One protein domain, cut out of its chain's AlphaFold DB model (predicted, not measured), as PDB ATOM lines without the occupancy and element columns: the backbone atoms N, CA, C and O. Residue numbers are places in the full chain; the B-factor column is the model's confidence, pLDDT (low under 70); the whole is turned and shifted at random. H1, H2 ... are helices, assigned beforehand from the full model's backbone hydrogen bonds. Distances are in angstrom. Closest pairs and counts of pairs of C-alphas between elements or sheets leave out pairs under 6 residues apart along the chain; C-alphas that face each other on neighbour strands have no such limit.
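What this domain is: This is residues 44 to 97 of the 97 residues of an uncharacterized protein of bacterium (UniProt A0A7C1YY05). One long helix, H1, makes the length of this model, and a short helix, H2, turns off its far end at a corner, followed by a tail without a named element. The 54 printed residues hold two named helices, H1 then H2, and no named strand: the class is all helix. The whole is extended, a rod spanning 56 by 21 by 19 A, with a radius of gyration of the C-alphas of 18.2 A.

How they stand to each other: H1, residues 44 to 75, stands free over residues 44 to 69. A tight link of 2 residues joins it to H2, residues 78 to 87. The two touch only at the corner by their link, H1 with residues 73 to 75 alone; their closest C-alphas, those of Cys 74 and Leu 81, are 5.0 A apart. Their lines stand at a steep tilt of 61 degrees, opposite ways. Every O i to N i+4 pair is within hydrogen-bond range in H2, and 27 of 28 are in H1.

Where its parts are: H1 begins at C-alpha 44, (-48.409, 2.179, -14.764), and runs 47.4 A to C-alpha 75, (-28.352, 36.509, 10.970). H2 measures 14.4 A and ends at C-alpha 87, (-40.779, 42.235, 9.183).

The domain as a whole: The C-alphas farthest apart, those of Trp 44 and Pro 97, are 57.9 A apart. The printed part has no cut. Residues 86 to 92 stand free, and pLDDT is under 70 at residues 86 to 97.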
ATOM      1  N   TRP A  44     -48.459   0.770 -14.353       85.81
ATOM      2  CA  TRP A  44     -48.409   2.179 -14.764       85.81
ATOM      3  C   TRP A  44     -49.033   3.130 -13.737       85.81
ATOM      4  O   TRP A  44     -48.540   4.239 -13.552       85.81
ATOM      5  N   LEU A  45     -50.072   2.695 -13.016       89.94
ATOM      6  CA  LEU A  45     -50.669   3.507 -11.947       89.94
ATOM      7  C   LEU A  45     -49.691   3.700 -10.785       89.94
ATOM      8  O   LEU A  45     -49.549   4.805 -10.267       89.94
ATOM      9  N   ASN A  46     -48.963   2.645 -10.420       90.44
ATOM     10  CA  ASN A  46     -47.951   2.730  -9.372       90.44
ATOM     11  C   ASN A  46     -46.787   3.633  -9.793       90.44
ATOM     12  O   ASN A  46     -46.262   4.360  -8.956       90.44
ATOM     13  N   LEU A  47     -46.411   3.640 -11.077       90.62
ATOM     14  CA  LEU A  47     -45.414   4.577 -11.600       90.62
ATOM     15  C   LEU A  47     -45.833   6.035 -11.383       90.62
ATOM     16  O   LEU A  47     -45.038   6.833 -10.894       90.62
ATOM     17  N   ILE A  48     -47.085   6.374 -11.700       93.31
ATOM     18  CA  ILE A  48     -47.613   7.728 -11.490       93.31
ATOM     19  C   ILE A  48     -47.574   8.089  -9.999       93.31
ATOM     20  O   ILE A  48     -47.110   9.172  -9.646       93.31
ATOM     21  N   MET A  49     -47.985   7.173  -9.119       93.00
ATOM     22  CA  MET A  49     -47.925   7.390  -7.668       93.00
ATOM     23  C   MET A  49     -46.494   7.637  -7.179       93.00
ATOM     24  O   MET A  49     -46.267   8.568  -6.409       93.00
ATOM     25  N   VAL A  50     -45.521   6.850  -7.651       92.38
ATOM     26  CA  VAL A  50     -44.099   7.032  -7.317       92.38
ATOM     27  C   VAL A  50     -43.612   8.415  -7.749       92.38
ATOM     28  O   VAL A  50     -42.962   9.098  -6.959       92.38
ATOM     29  N   ILE A  51     -43.965   8.865  -8.955       94.19
ATOM     30  CA  ILE A  51     -43.603  10.206  -9.438       94.19
ATOM     31  C   ILE A  51     -44.193  11.288  -8.531       94.19
ATOM     32  O   ILE A  51     -43.472  12.195  -8.124       94.19
ATOM     33  N   ILE A  52     -45.474  11.177  -8.171       96.12
ATOM     34  CA  ILE A  52     -46.130  12.137  -7.274       96.12
ATOM     35  C   ILE A  52     -45.411  12.186  -5.920       96.12
ATOM     36  O   ILE A  52     -45.104  13.273  -5.437       96.12
ATOM     37  N   PHE A  53     -45.077  11.033  -5.332       95.31
ATOM     38  CA  PHE A  53     -44.327  10.986  -4.072       95.31
ATOM     39  C   PHE A  53     -42.956  11.653  -4.183       95.31
ATOM     40  O   PHE A  53     -42.595  12.443  -3.311       95.31
ATOM     41  N   VAL A  54     -42.208  11.380  -5.254       95.50
ATOM     42  CA  VAL A  54     -40.899  12.009  -5.484       95.50
ATOM     43  C   VAL A  54     -41.039  13.525  -5.600       95.50
ATOM     44  O   VAL A  54     -40.285  14.251  -4.958       95.50
ATOM     45  N   VAL A  55     -42.029  14.015  -6.353       96.75
ATOM     46  CA  VAL A  55     -42.285  15.456  -6.503       96.75
ATOM     47  C   VAL A  55     -42.632  16.105  -5.162       96.75
ATOM     48  O   VAL A  55     -42.089  17.161  -4.849       96.75
ATOM     49  N   LEU A  56     -43.481  15.472  -4.349       96.75
ATOM     50  CA  LEU A  56     -43.840  15.988  -3.024       96.75
ATOM     51  C   LEU A  56     -42.627  16.068  -2.090       96.75
ATOM     52  O   LEU A  56     -42.439  17.081  -1.419       96.75
ATOM     53  N   ILE A  57     -41.786  15.030  -2.068       95.88
ATOM     54  CA  ILE A  57     -40.576  14.997  -1.234       95.88
ATOM     55  C   ILE A  57     -39.588  16.078  -1.683       95.88
ATOM     56  O   ILE A  57     -39.091  16.839  -0.855       95.88
ATOM     57  N   VAL A  58     -39.321  16.180  -2.988       95.94
ATOM     58  CA  VAL A  58     -38.406  17.193  -3.536       95.94
ATOM     59  C   VAL A  58     -38.936  18.603  -3.278       95.94
ATOM     60  O   VAL A  58     -38.177  19.459  -2.829       95.94
ATOM     61  N   GLY A  59     -40.234  18.838  -3.489       93.81
ATOM     62  CA  GLY A  59     -40.872  20.120  -3.190       93.81
ATOM     63  C   GLY A  59     -40.736  20.508  -1.717       93.81
ATOM     64  O   GLY A  59     -40.331  21.628  -1.417       93.81
ATOM     65  N   ALA A  60     -40.974  19.567  -0.797       92.50
ATOM     66  CA  ALA A  60     -40.806  19.803   0.636       92.50
ATOM     67  C   ALA A  60     -39.352  20.139   1.013       92.50
ATOM     68  O   ALA A  60     -39.122  21.043   1.815       92.50
ATOM     69  N   ILE A  61     -38.367  19.449   0.426       93.12
ATOM     70  CA  ILE A  61     -36.940  19.723   0.666       93.12
ATOM     71  C   ILE A  61     -36.556  21.121   0.168       93.12
ATOM     72  O   ILE A  61     -35.841  21.839   0.869       93.12
ATOM     73  N   ILE A  62     -37.020  21.515  -1.021       92.81
ATOM     74  CA  ILE A  62     -36.749  22.845  -1.586       92.81
ATOM     75  C   ILE A  62     -37.325  23.933  -0.679       92.81
ATOM     76  O   ILE A  62     -36.607  24.864  -0.318       92.81
ATOM     77  N   GLU A  63     -38.584  23.789  -0.266       89.38
ATOM     78  CA  GLU A  63     -39.256  24.754   0.607       89.38
ATOM     79  C   GLU A  63     -38.553  24.866   1.966       89.38
ATOM     80  O   GLU A  63     -38.268  25.960   2.456       89.38
ATOM     81  N   TYR A  64     -38.194  23.726   2.558       83.75
ATOM     82  CA  TYR A  64     -37.459  23.685   3.818       83.75
ATOM     83  C   TYR A  64     -36.087  24.366   3.707       83.75
ATOM     84  O   TYR A  64     -35.715  25.167   4.565       83.75
ATOM     85  N   THR A  65     -35.353  24.094   2.627       86.88
ATOM     86  CA  THR A  65     -34.038  24.702   2.378       86.88
ATOM     87  C   THR A  65     -34.160  26.209   2.154       86.88
ATOM     88  O   THR A  65     -33.354  26.969   2.683       86.88
ATOM     89  N   SER A  66     -35.189  26.655   1.427       83.62
ATOM     90  CA  SER A  66     -35.487  28.078   1.229       83.62
ATOM     91  C   SER A  66     -35.721  28.788   2.565       83.62
ATOM     92  O   SER A  66     -35.071  29.791   2.856       83.62
ATOM     93  N   ASN A  67     -36.560  28.214   3.429       77.31
ATOM     94  CA  ASN A  67     -36.860  28.782   4.743       77.31
ATOM     95  C   ASN A  67     -35.631  28.846   5.659       77.31
ATOM     96  O   ASN A  67     -35.424  29.849   6.343       77.31
ATOM     97  N   ILE A  68     -34.778  27.817   5.641       76.81
ATOM     98  CA  ILE A  68     -33.499  27.852   6.363       76.81
ATOM     99  C   ILE A  68     -32.586  28.944   5.810       76.81
ATOM    100  O   ILE A  68     -31.999  29.691   6.586       76.81
ATOM    101  N   ASN A  69     -32.474  29.066   4.489       77.94
ATOM    102  CA  ASN A  69     -31.612  30.072   3.873       77.94
ATOM    103  C   ASN A  69     -32.084  31.501   4.186       77.94
ATOM    104  O   ASN A  69     -31.249  32.372   4.417       77.94
ATOM    105  N   ILE A  70     -33.398  31.734   4.250       75.38
ATOM    106  CA  ILE A  70     -33.978  33.007   4.707       75.38
ATOM    107  C   ILE A  70     -33.628  33.264   6.177       75.38
ATOM    108  O   ILE A  70     -33.260  34.375   6.546       75.38
ATOM    109  N   LEU A  71     -33.709  32.241   7.030       71.94
ATOM    110  CA  LEU A  71     -33.349  32.392   8.436       71.94
ATOM    111  C   LEU A  71     -31.860  32.720   8.604       71.94
ATOM    112  O   LEU A  71     -31.520  33.618   9.367       71.94
ATOM    113  N   ILE A  72     -30.980  32.028   7.879       75.12
ATOM    114  CA  ILE A  72     -29.534  32.276   7.914       75.12
ATOM    115  C   ILE A  72     -29.224  33.694   7.423       75.12
ATOM    116  O   ILE A  72     -28.450  34.398   8.070       75.12
ATOM    117  N   SER A  73     -29.860  34.153   6.341       75.62
ATOM    118  CA  SER A  73     -29.624  35.504   5.814       75.62
ATOM    119  C   SER A  73     -30.074  36.615   6.773       75.62
ATOM    120  O   SER A  73     -29.459  37.684   6.788       75.62
ATOM    121  N   CYS A  74     -31.061  36.357   7.642       74.25
ATOM    122  CA  CYS A  74     -31.426  37.275   8.726       74.25
ATOM    123  C   CYS A  74     -30.324  37.439   9.790       74.25
ATOM    124  O   CYS A  74     -30.308  38.460  10.473       74.25
ATOM    125  N   PHE A  75     -29.425  36.464   9.963       77.19
ATOM    126  CA  PHE A  75     -28.352  36.509  10.970       77.19
ATOM    127  C   PHE A  75     -26.981  36.891  10.400       77.19
ATOM    128  O   PHE A  75     -26.022  37.009  11.160       77.19
ATOM    129  N   ASP A  76     -26.882  37.103   9.086       78.19
ATOM    130  CA  ASP A  76     -25.611  37.351   8.398       78.19
ATOM    131  C   ASP A  76     -25.025  38.742   8.721       78.19
ATOM    132  O   ASP A  76     -23.812  38.919   8.823       78.19
ATOM    133  N   THR A  77     -25.881  39.745   8.957       73.88
ATOM    134  CA  THR A  77     -25.463  41.095   9.370       73.88
ATOM    135  C   THR A  77     -26.421  41.706  10.396       73.88
ATOM    136  O   THR A  77     -27.610  41.387  10.433       73.88
ATOM    137  N   PHE A  78     -25.918  42.638  11.217       70.31
ATOM    138  CA  PHE A  78     -26.744  43.392  12.175       70.31
ATOM    139  C   PHE A  78     -27.863  44.194  11.488       70.31
ATOM    140  O   PHE A  78     -28.961  44.300  12.029       70.31
ATOM    141  N   GLU A  79     -27.611  44.716  10.286       75.56
ATOM    142  CA  GLU A  79     -28.601  45.456   9.497       75.56
ATOM    143  C   GLU A  79     -29.731  44.534   8.998       75.56
ATOM    144  O   GLU A  79     -30.910  44.852   9.162       75.56
ATOM    145  N   ASN A  80     -29.392  43.340   8.495       73.12
ATOM    146  CA  ASN A  80     -30.376  42.339   8.066       73.12
ATOM    147  C   ASN A  80     -31.216  41.818   9.241       73.12
ATOM    148  O   ASN A  80     -32.419  41.587   9.090       73.12
ATOM    149  N   LEU A  81     -30.611  41.694  10.424       71.94
ATOM    150  CA  LEU A  81     -31.301  41.288  11.645       71.94
ATOM    151  C   LEU A  81     -32.370  42.307  12.060       71.94
ATOM    152  O   LEU A  81     -33.487  41.922  12.415       71.94
ATOM    153  N   GLU A  82     -32.065  43.605  11.993       70.44
ATOM    154  CA  GLU A  82     -33.041  44.659  12.290       70.44
ATOM    155  C   GLU A  82     -34.194  44.683  11.281       70.44
ATOM    156  O   GLU A  82     -35.355  44.843  11.675       70.44
ATOM    157  N   VAL A  83     -33.897  44.469   9.996       74.25
ATOM    158  CA  VAL A  83     -34.907  44.382   8.932       74.25
ATOM    159  C   VAL A  83     -35.807  43.159   9.127       74.25
ATOM    160  O   VAL A  83     -37.033  43.303   9.108       74.25
ATOM    161  N   CYS A  84     -35.248  41.978   9.408       74.19
ATOM    162  CA  CYS A  84     -36.048  40.789   9.716       74.19
ATOM    163  C   CYS A  84     -36.889  40.987  10.987       74.19
ATOM    164  O   CYS A  84     -38.079  40.673  10.992       74.19
ATOM    165  N   LYS A  85     -36.330  41.586  12.045       71.50
ATOM    166  CA  LYS A  85     -37.054  41.863  13.298       71.50
ATOM    167  C   LYS A  85     -38.258  42.790  13.097       71.50
ATOM    168  O   LYS A  85     -39.287  42.599  13.744       71.50
ATOM    169  N   ARG A  86     -38.151  43.773  12.194       69.12
ATOM    170  CA  ARG A  86     -39.276  44.644  11.805       69.12
ATOM    171  C   ARG A  86     -40.319  43.893  10.972       69.12
ATOM    172  O   ARG A  86     -41.508  44.066  11.225       69.12
ATOM    173  N   SER A  87     -39.891  43.031  10.048       69.12
ATOM    174  CA  SER A  87     -40.779  42.235   9.183       69.12
ATOM    175  C   SER A  87     -41.565  41.148   9.929       69.12
ATOM    176  O   SER A  87     -42.713  40.889   9.579       69.12
ATOM    177  N   PHE A  88     -40.996  40.547  10.980       66.31
ATOM    178  CA  PHE A  88     -41.677  39.537  11.806       66.31
ATOM    179  C   PHE A  88     -42.546  40.117  12.930       66.31
ATOM    180  O   PHE A  88     -43.141  39.348  13.677       66.31
ATOM    181  N   GLY A  89     -42.643  41.448  13.049       51.19
ATOM    182  CA  GLY A  89     -43.590  42.121  13.936       51.19
ATOM    183  C   GLY A  89     -43.521  41.656  15.393       51.19
ATOM    184  O   GLY A  89     -44.314  40.832  15.828       51.19
ATOM    185  N   ASN A  90     -42.636  42.258  16.190       50.19
ATOM    186  CA  ASN A  90     -42.753  42.246  17.653       50.19
ATOM    187  C   ASN A  90     -42.796  40.853  18.327       50.19
ATOM    188  O   ASN A  90     -43.355  40.715  19.414       50.19
ATOM    189  N   LEU A  91     -42.163  39.825  17.748       51.91
ATOM    190  CA  LEU A  91     -41.791  38.651  18.537       51.91
ATOM    191  C   LEU A  91     -40.621  39.071  19.436       51.91
ATOM    192  O   LEU A  91     -39.498  39.271  18.968       51.91
ATOM    193  N   SER A  92     -40.887  39.274  20.723       49.25
ATOM    194  CA  SER A  92     -39.859  39.484  21.740       49.25
ATOM    195  C   SER A  92     -39.013  38.215  21.861       49.25
ATOM    196  O   SER A  92     -39.261  37.368  22.719       49.25
ATOM    197  N   ILE A  93     -38.029  38.055  20.975       54.50
ATOM    198  CA  ILE A  93     -36.967  37.067  21.130       54.50
ATOM    199  C   ILE A  93     -36.127  37.560  22.310       54.50
ATOM    200  O   ILE A  93     -35.261  38.422  22.163       54.50
ATOM    201  N   ILE A  94     -36.453  37.070  23.504       45.22
ATOM    202  CA  ILE A  94     -35.598  37.184  24.682       45.22
ATOM    203  C   ILE A  94     -34.415  36.257  24.411       45.22
ATOM    204  O   ILE A  94     -34.456  35.065  24.706       45.22
ATOM    205  N   ILE A  95     -33.379  36.799  23.774       49.72
ATOM    206  CA  ILE A  95     -32.055  36.188  23.779       49.72
ATOM    207  C   ILE A  95     -31.507  36.477  25.176       49.72
ATOM    208  O   ILE A  95     -31.102  37.601  25.466       49.72
ATOM    209  N   ASN A  96     -31.610  35.499  26.074       39.34
ATOM    210  CA  ASN A  96     -30.864  35.542  27.326       39.34
ATOM    211  C   ASN A  96     -29.384  35.293  26.966       39.34
ATOM    212  O   ASN A  96     -29.143  34.404  26.143       39.34
ATOM    213  N   PRO A  97     -28.443  36.104  27.484       46.00
ATOM    214  CA  PRO A  97     -27.040  36.098  27.070       46.00
ATOM    215  C   PRO A  97     -26.332  34.764  27.320       46.00
ATOM    216  O   PRO A  97     -26.734  34.037  28.260       46.00
TER     217      PRO A  97